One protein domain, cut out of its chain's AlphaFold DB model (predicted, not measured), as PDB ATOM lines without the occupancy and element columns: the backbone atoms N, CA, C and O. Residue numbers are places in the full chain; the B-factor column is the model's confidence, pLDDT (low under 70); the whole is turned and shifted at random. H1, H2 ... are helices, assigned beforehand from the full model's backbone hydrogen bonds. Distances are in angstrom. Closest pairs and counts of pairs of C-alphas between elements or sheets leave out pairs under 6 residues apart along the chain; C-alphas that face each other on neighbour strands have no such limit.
ATOM      1  N   ASN A  82     -20.196  23.224 -26.575       74.50
ATOM      2  CA  ASN A  82     -18.845  23.170 -26.006       74.50
ATOM      3  C   ASN A  82     -18.147  21.810 -26.186       74.50
ATOM      4  O   ASN A  82     -16.950  21.700 -25.933       74.50
ATOM      5  N   HIS A  83     -18.862  20.762 -26.610       82.31
ATOM      6  CA  HIS A  83     -18.338  19.395 -26.594       82.31
ATOM      7  C   HIS A  83     -17.964  18.870 -27.989       82.31
ATOM      8  O   HIS A  83     -18.792  18.329 -28.722       82.31
ATOM      9  N   LYS A  84     -16.686  18.984 -28.352       90.44
ATOM     10  CA  LYS A  84     -16.148  18.552 -29.651       90.44
ATOM     11  C   LYS A  84     -15.507  17.166 -29.532       90.44
ATOM     12  O   LYS A  84     -14.483  17.030 -28.871       90.44
ATOM     13  N   ASN A  85     -16.084  16.155 -30.178       91.19
ATOM     14  CA  ASN A  85     -15.457  14.840 -30.319       91.19
ATOM     15  C   ASN A  85     -14.672  14.777 -31.629       91.19
ATOM     16  O   ASN A  85     -15.203  15.081 -32.689       91.19
ATOM     17  N   VAL A  86     -13.427  14.326 -31.581       93.44
ATOM     18  CA  VAL A  86     -12.601  14.129 -32.777       93.44
ATOM     19  C   VAL A  86     -12.348  12.629 -32.928       93.44
ATOM     20  O   VAL A  86     -12.043  12.000 -31.917       93.44
ATOM     21  N   PRO A  87     -12.471  12.035 -34.132       91.81
ATOM     22  CA  PRO A  87     -12.246  10.609 -34.308       91.81
ATOM     23  C   PRO A  87     -10.827  10.234 -33.890       91.81
ATOM     24  O   PRO A  87      -9.863  10.914 -34.255       91.81
ATOM     25  N   SER A  88     -10.685   9.092 -33.224       88.69
ATOM     26  CA  SER A  88      -9.413   8.501 -32.788       88.69
ATOM     27  C   SER A  88      -8.607   7.903 -33.959       88.69
ATOM     28  O   SER A  88      -8.030   6.820 -33.861       88.69
ATOM     29  N   VAL A  89      -8.589   8.591 -35.105       87.00
ATOM     30  CA  VAL A  89      -7.868   8.219 -36.328       87.00
ATOM     31  C   VAL A  89      -6.728   9.219 -36.529       87.00
ATOM     32  O   VAL A  89      -6.985  10.333 -36.993       87.00
ATOM     33  N   PRO A  90      -5.466   8.844 -36.240       87.31
ATOM     34  CA  PRO A  90      -4.342   9.784 -36.231       87.31
ATOM     35  C   PRO A  90      -4.215  10.614 -37.512       87.31
ATOM     36  O   PRO A  90      -3.964  11.813 -37.456       87.31
ATOM     37  N   LYS A  91      -4.465   9.992 -38.671       88.88
ATOM     38  CA  LYS A  91      -4.302  10.623 -39.985       88.88
ATOM     39  C   LYS A  91      -5.303  11.749 -40.275       88.88
ATOM     40  O   LYS A  91      -4.977  12.636 -41.051       88.88
ATOM     41  N   ILE A  92      -6.500  11.716 -39.684       92.00
ATOM     42  CA  ILE A  92      -7.530  12.747 -39.912       92.00
ATOM     43  C   ILE A  92      -7.793  13.611 -38.681       92.00
ATOM     44  O   ILE A  92      -8.564  14.553 -38.780       92.00
ATOM     45  N   PHE A  93      -7.168  13.322 -37.536       92.69
ATOM     46  CA  PHE A  93      -7.442  14.000 -36.267       92.69
ATOM     47  C   PHE A  93      -7.357  15.532 -36.380       92.69
ATOM     48  O   PHE A  93      -8.291  16.242 -36.008       92.69
ATOM     49  N   GLN A  94      -6.258  16.047 -36.942       93.56
ATOM     50  CA  GLN A  94      -6.056  17.491 -37.083       93.56
ATOM     51  C   GLN A  94      -7.055  18.119 -38.060       93.56
ATOM     52  O   GLN A  94      -7.680  19.123 -37.726       93.56
ATOM     53  N   GLU A  95      -7.250  17.519 -39.236       94.44
ATOM     54  CA  GLU A  95      -8.192  18.030 -40.240       94.44
ATOM     55  C   GLU A  95      -9.638  17.992 -39.745       94.44
ATOM     56  O   GLU A  95     -10.394  18.941 -39.934       94.44
ATOM     57  N   TYR A  96     -10.017  16.937 -39.025       96.12
ATOM     58  CA  TYR A  96     -11.344  16.825 -38.439       96.12
ATOM     59  C   TYR A  96     -11.585  17.890 -37.369       96.12
ATOM     60  O   TYR A  96     -12.666  18.468 -37.310       96.12
ATOM     61  N   SER A  97     -10.577  18.206 -36.551       95.06
ATOM     62  CA  SER A  97     -10.685  19.287 -35.564       95.06
ATOM     63  C   SER A  97     -10.955  20.650 -36.221       95.06
ATOM     64  O   SER A  97     -11.757  21.437 -35.710       95.06
ATOM     65  N   LYS A  98     -10.370  20.906 -37.402       94.94
ATOM     66  CA  LYS A  98     -10.612  22.140 -38.171       94.94
ATOM     67  C   LYS A  98     -12.064  22.273 -38.639       94.94
ATOM     68  O   LYS A  98     -12.557  23.399 -38.708       94.94
ATOM     69  N   LEU A  99     -12.785  21.166 -38.866       94.44
ATOM     70  CA  LEU A  99     -14.201  21.213 -39.262       94.44
ATOM     71  C   LEU A  99     -15.060  22.024 -38.294       94.44
ATOM     72  O   LEU A  99     -16.019  22.655 -38.716       94.44
ATOM     73  N   TYR A 100     -14.730  22.046 -37.004       92.38
ATOM     74  CA  TYR A 100     -15.512  22.808 -36.033       92.38
ATOM     75  C   TYR A 100     -15.467  24.318 -36.241       92.38
ATOM     76  O   TYR A 100     -16.381  25.005 -35.794       92.38
ATOM     77  N   ASN A 101     -14.414  24.816 -36.883       92.38
ATOM     78  CA  ASN A 101     -14.279  26.228 -37.216       92.38
ATOM     79  C   ASN A 101     -14.864  26.507 -38.605       92.38
ATOM     80  O   ASN A 101     -15.545  27.510 -38.785       92.38
ATOM     81  N   GLU A 102     -14.662  25.594 -39.559       93.25
ATOM     82  CA  GLU A 102     -15.166  25.745 -40.932       93.25
ATOM     83  C   GLU A 102     -16.684  25.525 -41.039       93.25
ATOM     84  O   GLU A 102     -17.347  26.109 -41.896       93.25
ATOM     85  N   CYS A 103     -17.252  24.704 -40.150       91.44
ATOM     86  CA  CYS A 103     -18.645  24.261 -40.147       91.44
ATOM     87  C   CYS A 103     -19.369  24.624 -38.830       91.44
ATOM     88  O   CYS A 103     -19.868  23.729 -38.133       91.44
ATOM     89  N   PRO A 104     -19.474  25.915 -38.460       88.06
ATOM     90  CA  PRO A 104     -19.971  26.333 -37.142       88.06
ATOM     91  C   PRO A 104     -21.425  25.918 -36.873       88.06
ATOM     92  O   PRO A 104     -21.817  25.731 -35.725       88.06
ATOM     93  N   HIS A 105     -22.223  25.692 -37.918       86.38
ATOM     94  CA  HIS A 105     -23.612  25.253 -37.776       86.38
ATOM     95  C   HIS A 105     -23.808  23.732 -37.851       86.38
ATOM     96  O   HIS A 105     -24.945  23.260 -37.843       86.38
ATOM     97  N   GLN A 106     -22.719  22.960 -37.952       89.94
ATOM     98  CA  GLN A 106     -22.767  21.495 -38.024       89.94
ATOM     99  C   GLN A 106     -22.031  20.798 -36.876       89.94
ATOM    100  O   GLN A 106     -21.848  19.580 -36.880       89.94
ATOM    101  N   MET A 107     -21.606  21.560 -35.867       90.31
ATOM    102  CA  MET A 107     -20.728  21.071 -34.804       90.31
ATOM    103  C   MET A 107     -21.332  19.895 -34.026       90.31
ATOM    104  O   MET A 107     -20.606  18.964 -33.672       90.31
ATOM    105  N   VAL A 108     -22.648  19.901 -33.776       90.38
ATOM    106  CA  VAL A 108     -23.302  18.841 -32.995       90.38
ATOM    107  C   VAL A 108     -23.299  17.527 -33.776       90.38
ATOM    108  O   VAL A 108     -22.886  16.496 -33.239       90.38
ATOM    109  N   THR A 109     -23.675  17.564 -35.059       91.88
ATOM    110  CA  THR A 109     -23.659  16.373 -35.926       91.88
ATOM    111  C   THR A 109     -22.235  15.876 -36.133       91.88
ATOM    112  O   THR A 109     -21.993  14.687 -35.959       91.88
ATOM    113  N   LEU A 110     -21.273  16.767 -36.399       94.19
ATOM    114  CA  LEU A 110     -19.860  16.404 -36.554       94.19
ATOM    115  C   LEU A 110     -19.291  15.726 -35.301       94.19
ATOM    116  O   LEU A 110     -18.602  14.712 -35.397       94.19
ATOM    117  N   SER A 111     -19.603  16.245 -34.113       93.44
ATOM    118  CA  SER A 111     -19.223  15.610 -32.843       93.44
ATOM    119  C   SER A 111     -19.852  14.224 -32.693       93.44
ATOM    120  O   SER A 111     -19.184  13.264 -32.313       93.44
ATOM    121  N   SER A 112     -21.118  14.073 -33.072       92.88
ATOM    122  CA  SER A 112     -21.778  12.773 -33.018       92.88
ATOM    123  C   SER A 112     -21.227  11.766 -34.046       92.88
ATOM    124  O   SER A 112     -21.037  10.602 -33.689       92.88
ATOM    125  N   CYS A 113     -20.883  12.195 -35.269       94.62
ATOM    126  CA  CYS A 113     -20.215  11.349 -36.268       94.62
ATOM    127  C   CYS A 113     -18.910  10.754 -35.711       94.62
ATOM    128  O   CYS A 113     -18.676   9.546 -35.804       94.62
ATOM    129  N   ALA A 114     -18.079  11.597 -35.089       94.75
ATOM    130  CA  ALA A 114     -16.811  11.190 -34.492       94.75
ATOM    131  C   ALA A 114     -17.000  10.212 -33.328       94.75
ATOM    132  O   ALA A 114     -16.341   9.175 -33.269       94.75
ATOM    133  N   LEU A 115     -17.950  10.500 -32.434       90.88
ATOM    134  CA  LEU A 115     -18.258   9.619 -31.311       90.88
ATOM    135  C   LEU A 115     -18.729   8.235 -31.783       90.88
ATOM    136  O   LEU A 115     -18.278   7.216 -31.258       90.88
ATOM    137  N   ASN A 116     -19.607   8.177 -32.788       89.69
ATOM    138  CA  ASN A 116     -20.085   6.910 -33.347       89.69
ATOM    139  C   ASN A 116     -18.960   6.106 -34.004       89.69
ATOM    140  O   ASN A 116     -18.890   4.883 -33.828       89.69
ATOM    141  N   HIS A 117     -18.044   6.781 -34.701       92.50
ATOM    142  CA  HIS A 117     -16.835   6.153 -35.222       92.50
ATOM    143  C   HIS A 117     -15.997   5.529 -34.096       92.50
ATOM    144  O   HIS A 117     -15.640   4.351 -34.167       92.50
ATOM    145  N   ASP A 118     -15.733   6.273 -33.027       91.38
ATOM    146  CA  ASP A 118     -14.880   5.801 -31.934       91.38
ATOM    147  C   ASP A 118     -15.532   4.676 -31.131       91.38
ATOM    148  O   ASP A 118     -14.865   3.711 -30.755       91.38
ATOM    149  N   ILE A 119     -16.857   4.704 -30.963       87.31
ATOM    150  CA  ILE A 119     -17.615   3.574 -30.412       87.31
ATOM    151  C   ILE A 119     -17.493   2.341 -31.315       87.31
ATOM    152  O   ILE A 119     -17.363   1.221 -30.810       87.31
ATOM    153  N   CYS A 120     -17.530   2.510 -32.638       89.38
ATOM    154  CA  CYS A 120     -17.320   1.412 -33.579       89.38
ATOM    155  C   CYS A 120     -15.908   0.817 -33.443       89.38
ATOM    156  O   CYS A 120     -15.768  -0.406 -33.319       89.38
ATOM    157  N   MET A 121     -14.882   1.673 -33.386       90.00
ATOM    158  CA  MET A 121     -13.482   1.265 -33.225       90.00
ATOM    159  C   MET A 121     -13.234   0.572 -31.885       90.00
ATOM    160  O   MET A 121     -12.627  -0.498 -31.850       90.00
ATOM    161  N   ALA A 122     -13.779   1.105 -30.789       87.88
ATOM    162  CA  ALA A 122     -13.693   0.497 -29.460       87.88
ATOM    163  C   ALA A 122     -14.330  -0.902 -29.416       87.88
ATOM    164  O   ALA A 122     -13.899  -1.775 -28.663       87.88
ATOM    165  N   LYS A 123     -15.336  -1.150 -30.264       85.12
ATOM    166  CA  LYS A 123     -15.958  -2.471 -30.443       85.12
ATOM    167  C   LYS A 123     -15.178  -3.402 -31.369       85.12
ATOM    168  O   LYS A 123     -15.651  -4.510 -31.617       85.12
ATOM    169  N   LYS A 124     -14.027  -2.969 -31.896       87.38
ATOM    170  CA  LYS A 124     -13.201  -3.709 -32.863       87.38
ATOM    171  C   LYS A 124     -14.010  -4.189 -34.078       87.38
ATOM    172  O   LYS A 124     -13.733  -5.249 -34.640       87.38
ATOM    173  N   LYS A 125     -15.045  -3.435 -34.470       85.62
ATOM    174  CA  LYS A 125     -15.830  -3.748 -35.668       85.62
ATOM    175  C   LYS A 125     -15.004  -3.432 -36.914       85.62
ATOM    176  O   LYS A 125     -14.185  -2.519 -36.924       85.62
ATOM    177  N   LYS A 126     -15.237  -4.188 -37.987       86.12
ATOM    178  CA  LYS A 126     -14.678  -3.870 -39.306       86.12
ATOM    179  C   LYS A 126     -15.465  -2.716 -39.933       86.12
ATOM    180  O   LYS A 126     -16.626  -2.500 -39.595       86.12
ATOM    181  N   ASN A 127     -14.837  -2.016 -40.875       85.81
ATOM    182  CA  ASN A 127     -15.464  -0.984 -41.708       85.81
ATOM    183  C   ASN A 127     -16.010   0.238 -40.943       85.81
ATOM    184  O   ASN A 127     -16.923   0.889 -41.435       85.81
ATOM    185  N   CYS A 128     -15.444   0.602 -39.784       89.06
ATOM    186  CA  CYS A 128     -15.877   1.786 -39.020       89.06
ATOM    187  C   CYS A 128     -15.702   3.117 -39.766       89.06
ATOM    188  O   CYS A 128     -16.427   4.071 -39.498       89.06
ATOM    189  N   ALA A 129     -14.802   3.161 -40.752       89.81
ATOM    190  CA  ALA A 129     -14.654   4.310 -41.636       89.81
ATOM    191  C   ALA A 129     -15.888   4.541 -42.524       89.81
ATOM    192  O   ALA A 129     -16.184   5.686 -42.841       89.81
ATOM    193  N   LEU A 130     -16.629   3.494 -42.915       88.06
ATOM    194  CA  LEU A 130     -17.769   3.638 -43.827       88.06
ATOM    195  C   LEU A 130     -18.934   4.426 -43.192       88.06
ATOM    196  O   LEU A 130     -19.370   5.390 -43.819       88.06
ATOM    197  N   PRO A 131     -19.395   4.121 -41.961       87.75
ATOM    198  CA  PRO A 131     -20.375   4.959 -41.272       87.75
ATOM    199  C   PRO A 131     -19.906   6.402 -41.063       87.75
ATOM    200  O   PRO A 131     -20.706   7.321 -41.202       87.75
ATOM    201  N   LEU A 132     -18.615   6.623 -40.775       92.44
ATOM    202  CA  LEU A 132     -18.066   7.977 -40.644       92.44
ATOM    203  C   LEU A 132     -18.141   8.742 -41.971       92.44
ATOM    204  O   LEU A 132     -18.590   9.883 -41.995       92.44
ATOM    205  N   ILE A 133     -17.747   8.101 -43.073       92.06
ATOM    206  CA  ILE A 133     -17.847   8.653 -44.429       92.06
ATOM    207  C   ILE A 133     -19.304   9.004 -44.748       92.06
ATOM    208  O   ILE A 133     -19.578  10.126 -45.153       92.06
ATOM    209  N   GLN A 134     -20.245   8.079 -44.530       89.31
ATOM    210  CA  GLN A 134     -21.671   8.320 -44.783       89.31
ATOM    211  C   GLN A 134     -22.197   9.505 -43.965       89.31
ATOM    212  O   GLN A 134     -22.883  10.365 -44.507       89.31
ATOM    213  N   CYS A 135     -21.818   9.584 -42.688       91.75
ATOM    214  CA  CYS A 135     -22.177  10.692 -41.808       91.75
ATOM    215  C   CYS A 135     -21.676  12.037 -42.351       91.75
ATOM    216  O   CYS A 135     -22.437  12.995 -42.453       91.75
ATOM    217  N   LEU A 136     -20.405  12.096 -42.759       92.69
ATOM    218  CA  LEU A 136     -19.785  13.302 -43.305       92.69
ATOM    219  C   LEU A 136     -20.403  13.736 -44.639       92.69
ATOM    220  O   LEU A 136     -20.604  14.929 -44.839       92.69
ATOM    221  N   VAL A 137     -20.752  12.794 -45.518       88.88
ATOM    222  CA  VAL A 137     -21.425  13.115 -46.788       88.88
ATOM    223  C   VAL A 137     -22.804  13.738 -46.535       88.88
ATOM    224  O   VAL A 137     -23.157  14.717 -47.183       88.88
ATOM    225  N   VAL A 138     -23.572  13.231 -45.565       85.69
ATOM    226  CA  VAL A 138     -24.861  13.846 -45.192       85.69
ATOM    227  C   VAL A 138     -24.657  15.270 -44.679       85.69
ATOM    228  O   VAL A 138     -25.361  16.178 -45.115       85.69
ATOM    229  N   VAL A 139     -23.654  15.486 -43.818       87.00
ATOM    230  CA  VAL A 139     -23.318  16.834 -43.337       87.00
ATOM    231  C   VAL A 139     -22.964  17.756 -44.501       87.00
ATOM    232  O   VAL A 139     -23.436  18.886 -44.521       87.00
ATOM    233  N   GLU A 140     -22.180  17.286 -45.474       84.44
ATOM    234  CA  GLU A 140     -21.788  18.061 -46.654       84.44
ATOM    235  C   GLU A 140     -22.992  18.556 -47.466       84.44
ATOM    236  O   GLU A 140     -23.046  19.731 -47.835       84.44
ATOM    237  N   PHE A 141     -23.978  17.686 -47.706       78.19
ATOM    238  CA  PHE A 141     -25.214  18.076 -48.388       78.19
ATOM    239  C   PHE A 141     -26.010  19.118 -47.588       78.19
ATOM    240  O   PHE A 141     -26.673  19.978 -48.170       78.19
ATOM    241  N   ASP A 142     -25.900  19.092 -46.260       73.88
ATOM    242  CA  ASP A 142     -26.633  19.978 -45.363       73.88
ATOM    243  C   ASP A 142     -25.989  21.354 -45.119       73.88
ATOM    244  O   ASP A 142     -26.627  22.232 -44.527       73.88
ATOM    245  N   VAL A 143     -24.759  21.623 -45.567       71.69
ATOM    246  CA  VAL A 143     -24.082  22.893 -45.222       71.69
ATOM    247  C   VAL A 143     -24.527  24.112 -46.045       71.69
ATOM    248  O   VAL A 143     -23.870  25.150 -45.997       71.69
ATOM    249  N   ASN A 144     -25.627  24.005 -46.799       62.03
ATOM    250  CA  ASN A 144     -26.336  25.098 -47.478       62.03
ATOM    251  C   ASN A 144     -25.419  26.259 -47.938       62.03
ATOM    252  O   ASN A 144     -25.542  27.394 -47.483       62.03
ATOM    253  N   LYS A 145     -24.484  25.949 -48.851       61.81
ATOM    254  CA  LYS A 145     -23.566  26.885 -49.537       61.81
ATOM    255  C   LYS A 145     -22.341  27.403 -48.762       61.81
ATOM    256  O   LYS A 145     -21.624  28.240 -49.310       61.81
ATOM    257  N   ASN A 146     -22.003  26.896 -47.571       81.19
ATOM    258  CA  ASN A 146     -20.677  27.179 -46.996       81.19
ATOM    259  C   ASN A 146     -19.588  26.384 -47.748       81.19
ATOM    260  O   ASN A 146     -19.316  25.217 -47.451       81.19
ATOM    261  N   ALA A 147     -18.961  27.041 -48.728       84.94
ATOM    262  CA  ALA A 147     -17.931  26.453 -49.580       84.94
ATOM    263  C   ALA A 147     -16.696  25.977 -48.796       84.94
ATOM    264  O   ALA A 147     -16.086  24.975 -49.175       84.94
ATOM    265  N   ASN A 148     -16.344  26.654 -47.697       91.06
ATOM    266  CA  ASN A 148     -15.199  26.274 -46.873       91.06
ATOM    267  C   ASN A 148     -15.484  24.981 -46.111       91.06
ATOM    268  O   ASN A 148     -14.683  24.049 -46.167       91.06
ATOM    269  N   CYS A 149     -16.660  24.880 -45.487       91.75
ATOM    270  CA  CYS A 149     -17.078  23.659 -44.808       91.75
ATOM    271  C   CYS A 149     -17.164  22.466 -45.768       91.75
ATOM    272  O   CYS A 149     -16.599  21.412 -45.481       91.75
ATOM    273  N   GLY A 150     -17.812  22.635 -46.928       91.00
ATOM    274  CA  GLY A 150     -17.909  21.569 -47.931       91.00
ATOM    275  C   GLY A 150     -16.530  21.083 -48.387       91.00
ATOM    276  O   GLY A 150     -16.258  19.882 -48.392       91.00
ATOM    277  N   ARG A 151     -15.603  22.012 -48.666       91.69
ATOM    278  CA  ARG A 151     -14.214  21.682 -49.026       91.69
ATOM    279  C   ARG A 151     -13.474  20.963 -47.895       91.69
ATOM    280  O   ARG A 151     -12.763  19.995 -48.155       91.69
ATOM    281  N   ALA A 152     -13.639  21.412 -46.654       94.50
ATOM    282  CA  ALA A 152     -13.001  20.794 -45.497       94.50
ATOM    283  C   ALA A 152     -13.510  19.357 -45.271       94.50
ATOM    284  O   ALA A 152     -12.710  18.451 -45.028       94.50
ATOM    285  N   ILE A 153     -14.817  19.122 -45.442       93.88
ATOM    286  CA  ILE A 153     -15.400  17.775 -45.402       93.88
ATOM    287  C   ILE A 153     -14.828  16.909 -46.530       93.88
ATOM    288  O   ILE A 153     -14.356  15.803 -46.267       93.88
ATOM    289  N   GLN A 154     -14.789  17.421 -47.763       91.31
ATOM    290  CA  GLN A 154     -14.236  16.702 -48.915       91.31
ATOM    291  C   GLN A 154     -12.768  16.306 -48.728       91.31
ATOM    292  O   GLN A 154     -12.381  15.182 -49.055       91.31
ATOM    293  N   ASN A 155     -11.948  17.174 -48.132       92.81
ATOM    294  CA  ASN A 155     -10.561  16.843 -47.810       92.81
ATOM    295  C   ASN A 155     -10.466  15.623 -46.881       92.81
ATOM    296  O   ASN A 155      -9.676  14.712 -47.137       92.81
ATOM    297  N   ILE A 156     -11.305  15.553 -45.845       93.81
ATOM    298  CA  ILE A 156     -11.336  14.410 -44.920       93.81
ATOM    299  C   ILE A 156     -11.876  13.156 -45.605       93.81
ATOM    300  O   ILE A 156     -11.313  12.075 -45.418       93.81
ATOM    301  N   LEU A 157     -12.929  13.281 -46.416       91.88
ATOM    302  CA  LEU A 157     -13.474  12.167 -47.193       91.88
ATOM    303  C   LEU A 157     -12.399  11.556 -48.096       91.88
ATOM    304  O   LEU A 157     -12.190  10.344 -48.058       91.88
ATOM    305  N   ASN A 158     -11.649  12.388 -48.822       90.25
ATOM    306  CA  ASN A 158     -10.519  11.949 -49.635       90.25
ATOM    307  C   ASN A 158      -9.475  11.216 -48.781       90.25
ATOM    308  O   ASN A 158      -9.082  10.095 -49.109       90.25
ATOM    309  N   MET A 159      -9.078  11.779 -47.637       90.19
ATOM    310  CA  MET A 159      -8.135  11.108 -46.736       90.19
ATOM    311  C   MET A 159      -8.644   9.742 -46.262       90.19
ATOM    312  O   MET A 159      -7.861   8.793 -46.216       90.19
ATOM    313  N   LEU A 160      -9.929   9.611 -45.932       89.06
ATOM    314  CA  LEU A 160     -10.529   8.351 -45.487       89.06
ATOM    315  C   LEU A 160     -10.615   7.313 -46.611       89.06
ATOM    316  O   LEU A 160     -10.339   6.137 -46.373       89.06
ATOM    317  N   LEU A 161     -10.962   7.736 -47.826       85.06
ATOM    318  CA  LEU A 161     -11.122   6.864 -48.989       85.06
ATOM    319  C   LEU A 161      -9.775   6.357 -49.514       85.06
ATOM    320  O   LEU A 161      -9.605   5.154 -49.696       85.06
ATOM    321  N   PHE A 162      -8.788   7.241 -49.675       78.06
ATOM    322  CA  PHE A 162      -7.455   6.876 -50.175       78.06
ATOM    323  C   PHE A 162      -6.571   6.192 -49.121       78.06
ATOM    324  O   PHE A 162      -5.490   5.700 -49.438       78.06
ATOM    325  N   SER A 163      -7.012   6.133 -47.860       68.31
ATOM    326  CA  SER A 163      -6.339   5.345 -46.815       68.31
ATOM    327  C   SER A 163      -6.840   3.905 -46.721       68.31
ATOM    328  O   SER A 163      -6.211   3.093 -46.039       68.31
ATOM    329  N   GLN A 164      -7.952   3.561 -47.377       62.97
ATOM    330  CA  GLN A 164      -8.417   2.179 -47.427       62.97
ATOM    331  C   GLN A 164      -7.601   1.415 -48.475       62.97
ATOM    332  O   GLN A 164      -7.667   1.710 -49.665       62.97
ATOM    333  N   LYS A 165      -6.817   0.420 -48.035       51.81
ATOM    334  CA  LYS A 165      -6.199  -0.547 -48.957       51.81
ATOM    335  C   LYS A 165      -7.312  -1.244 -49.759       51.81
ATOM    336  O   LYS A 165      -8.337  -1.579 -49.157       51.81
ATOM    337  N   PRO A 166      -7.137  -1.484 -51.070       49.59
ATOM    338  CA  PRO A 166      -8.145  -2.161 -51.877       49.59
ATOM    339  C   PRO A 166      -8.465  -3.536 -51.275       49.59
ATOM    340  O   PRO A 166      -7.577  -4.356 -51.040       49.59
ATOM    341  N   PRO A 174     -15.309   2.501 -58.003       51.50
ATOM    342  CA  PRO A 174     -14.677   3.244 -56.921       51.50
ATOM    343  C   PRO A 174     -15.606   3.266 -55.705       51.50
ATOM    344  O   PRO A 174     -16.798   3.523 -55.851       51.50
ATOM    345  N   ILE A 175     -15.076   3.016 -54.503       55.78
ATOM    346  CA  ILE A 175     -15.827   3.036 -53.227       55.78
ATOM    347  C   ILE A 175     -16.675   4.318 -53.103       55.78
ATOM    348  O   ILE A 175     -17.784   4.286 -52.573       55.78
ATOM    349  N   VAL A 176     -16.191   5.413 -53.694       46.91
ATOM    350  CA  VAL A 176     -16.885   6.694 -53.880       46.91
ATOM    351  C   VAL A 176     -18.277   6.545 -54.504       46.91
ATOM    352  O   VAL A 176     -19.215   7.161 -54.011       46.91
ATOM    353  N   TYR A 177     -18.450   5.717 -55.540       46.72
ATOM    354  CA  TYR A 177     -19.737   5.531 -56.219       46.72
ATOM    355  C   TYR A 177     -20.741   4.757 -55.358       46.72
ATOM    356  O   TYR A 177     -21.870   5.214 -55.225       46.72
ATOM    357  N   ARG A 178     -20.338   3.672 -54.676       50.97
ATOM    358  CA  ARG A 178     -21.232   2.959 -53.731       50.97
ATOM    359  C   ARG A 178     -21.634   3.822 -52.539       50.97
ATOM    360  O   ARG A 178     -22.777   3.768 -52.094       50.97
ATOM    361  N   VAL A 179     -20.689   4.599 -52.007       52.81
ATOM    362  CA  VAL A 179     -20.959   5.547 -50.919       52.81
ATOM    363  C   VAL A 179     -21.915   6.633 -51.398       52.81
ATOM    364  O   VAL A 179     -22.876   6.926 -50.695       52.81
ATOM    365  N   ARG A 180     -21.692   7.192 -52.592       45.03
ATOM    366  CA  ARG A 180     -22.543   8.233 -53.170       45.03
ATOM    367  C   ARG A 180     -23.929   7.705 -53.533       45.03
ATOM    368  O   ARG A 180     -24.886   8.406 -53.278       45.03
ATOM    369  N   GLU A 181     -24.082   6.482 -54.030       44.59
ATOM    370  CA  GLU A 181     -25.392   5.886 -54.339       44.59
ATOM    371  C   GLU A 181     -26.190   5.542 -53.067       44.59
ATOM    372  O   GLU A 181     -27.358   5.912 -52.944       44.59
ATOM    373  N   GLY A 182     -25.545   4.945 -52.057       48.03
ATOM    374  CA  GLY A 182     -26.155   4.748 -50.736       48.03
ATOM    375  C   GLY A 182     -26.488   6.074 -50.042       48.03
ATOM    376  O   GLY A 182     -27.545   6.207 -49.427       48.03
ATOM    377  N   SER A 183     -25.627   7.079 -50.205       46.69
ATOM    378  CA  SER A 183     -25.878   8.440 -49.740       46.69
ATOM    379  C   SER A 183     -26.935   9.160 -50.565       46.69
ATOM    380  O   SER A 183     -27.588  10.020 -50.005       46.69
ATOM    381  N   ASN A 184     -27.130   8.846 -51.844       41.38
ATOM    382  CA  ASN A 184     -28.188   9.418 -52.669       41.38
ATOM    383  C   ASN A 184     -29.539   8.824 -52.284       41.38
ATOM    384  O   ASN A 184     -30.518   9.548 -52.294       41.38
ATOM    385  N   ASN A 185     -29.605   7.558 -51.866       45.00
ATOM    386  CA  ASN A 185     -30.823   6.989 -51.277       45.00
ATOM    387  C   ASN A 185     -31.127   7.607 -49.906       45.00
ATOM    388  O   ASN A 185     -32.282   7.895 -49.595       45.00
ATOM    389  N   PHE A 186     -30.087   7.878 -49.114       43.12
ATOM    390  CA  PHE A 186     -30.228   8.579 -47.841       43.12
ATOM    391  C   PHE A 186     -30.624  10.051 -48.066       43.12
ATOM    392  O   PHE A 186     -31.631  10.492 -47.539       43.12
ATOM    393  N   ALA A 187     -29.930  10.788 -48.936       41.12
ATOM    394  CA  ALA A 187     -30.186  12.184 -49.303       41.12
ATOM    395  C   ALA A 187     -31.501  12.374 -50.079       41.12
ATOM    396  O   ALA A 187     -32.172  13.378 -49.881       41.12
ATOM    397  N   ALA A 188     -31.938  11.414 -50.900       39.31
ATOM    398  CA  ALA A 188     -33.259  11.426 -51.539       39.31
ATOM    399  C   ALA A 188     -34.395  11.293 -50.511       39.31
ATOM    400  O   ALA A 188     -35.488  11.812 -50.743       39.31
ATOM    401  N   MET A 189     -34.131  10.671 -49.356       37.41
ATOM    402  CA  MET A 189     -35.042  10.685 -48.210       37.41
ATOM    403  C   MET A 189     -35.177  12.090 -47.590       37.41
ATOM    404  O   MET A 189     -36.249  12.413 -47.069       37.41
ATOM    405  N   TYR A 190     -34.125  12.917 -47.688       38.53
ATOM    406  CA  TYR A 190     -34.079  14.309 -47.209       38.53
ATOM    407  C   TYR A 190     -34.552  15.337 -48.253       38.53
ATOM    408  O   TYR A 190     -35.141  16.344 -47.879       38.53
ATOM    409  N   HIS A 191     -34.359  15.091 -49.554       34.53
ATOM    410  CA  HIS A 191     -34.739  16.024 -50.627       34.53
ATOM    411  C   HIS A 191     -36.213  15.939 -51.057       34.53
ATOM    412  O   HIS A 191     -36.701  16.847 -51.726       34.53
ATOM    413  N   ARG A 192     -36.953  14.886 -50.680       31.48
ATOM    414  CA  ARG A 192     -38.385  14.747 -51.003       31.48
ATOM    415  C   ARG A 192     -39.300  15.158 -49.849       31.48
ATOM    416  O   ARG A 192     -40.080  14.332 -49.390       31.48
ATOM    417  N   VAL A 193     -39.237  16.409 -49.397       36.34
ATOM    418  CA  VAL A 193     -40.393  17.075 -48.762       36.34
ATOM    419  C   VAL A 193     -40.302  18.586 -49.014       36.34
ATOM    420  O   VAL A 193     -39.995  19.367 -48.128       36.34
ATOM    421  N   ALA A 194     -40.539  19.003 -50.255       34.25
ATOM    422  CA  ALA A 194     -41.156  20.300 -50.500       34.25
ATOM    423  C   ALA A 194     -42.648  20.005 -50.678       34.25
ATOM    424  O   ALA A 194     -43.096  19.722 -51.789       34.25
ATOM    425  N   LEU A 195     -43.387  19.926 -49.572       33.47
ATOM    426  CA  LEU A 195     -44.846  19.919 -49.619       33.47
ATOM    427  C   LEU A 195     -45.316  21.312 -49.197       33.47
ATOM    428  O   LEU A 195     -44.812  21.836 -48.205       33.47
TER     429      LEU A 195
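Overview. This is residues 82 to 166 and 174 to 195 of the 248 residues of an uncharacterized protein of Caenorhabditis japonica (UniProt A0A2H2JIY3). Four helices, H1 to H4, stand side by side in an up-and-down bundle, a closed ring of four in which H1 also packs on H4. The fifth and longest helix, H5, crosses the outside of this bundle on H3, and beyond it residues 192 to 195 reach away to the far end of the longest axis. The printed part has 107 residues with five named helices, in the order H1, H2, H3, H4, H5, and no named strand; its class is all helix. It is compact, with a radius of gyration of the C-alphas of 13.6 A, and spans 43 by 33 by 22 A.

Along the chain. H5, residues 175 to 191, is 23.1 A from first to last C-alpha, and its last C-alpha, that of His 191, is at (-34.739, 16.024, -50.627). It has a kink of 31 degrees near residue 185. H3, residues 129 to 142, is 20.1 A long. H4, residues 147 to 162, is 22.2 A long, and H2, residues 107 to 122, is 22.4 A long. H1, residues 93 to 102, is 14.8 A long and begins at C-alpha 93, (-7.442, 14.000, -36.267).

Arrangement. H5 touches H3 at a steep tilt of 44 degrees, the same way; their closest C-alphas, those of Gln 134 and Ser 183, are 6.5 A apart. H5 is close to H4 but not clearly touching, with the C-alphas of Leu 161 and Ile 175 the closest at 7.4 A. H3 is the hub, touching H2, H4 and H5. H3 and H4 form a helical hairpin, opposite ways at a shallow tilt of 18 degrees; the C-alphas of Glu 140 and Gly 150 are closest, 5.4 A apart. H2 and H3 form another, at a shallow tilt of 9 degrees, closest at the C-alphas of His 117 and Leu 132, 5.9 A. In the hairpin of H1 and H2, H2 touches H1 with residues 107 to 110 alone; the C-alphas of Tyr 100 and Met 107 are closest, 5.6 A apart. H1 touches H4, opposite ways, closest at the C-alphas of Glu 102 and Cys 149, 4.8 A. H1 and H3 are apart, and so are H2 and H4. Every O i to N i+4 pair is within hydrogen-bond range in H2, H3, H4 and H5, and 4 of 6 are in H1.

Size, cuts and confidence. The two C-alphas farthest apart, those of Pro 90 and Leu 195, are 43.8 A apart. Residues 167 to 173 are not printed, and C-alphas 166 and 174 are 9.9 A apart across this cut, which lies in the link from H4 to H5. The links H1 to H2 and H3 to H4 are tight, and H2 to H3 is short. The mean pLDDT of the printed part is 78.1; residues 144 to 145, 163 to 166 and 174 to 195 are under 70, and H5 has a mean of 45.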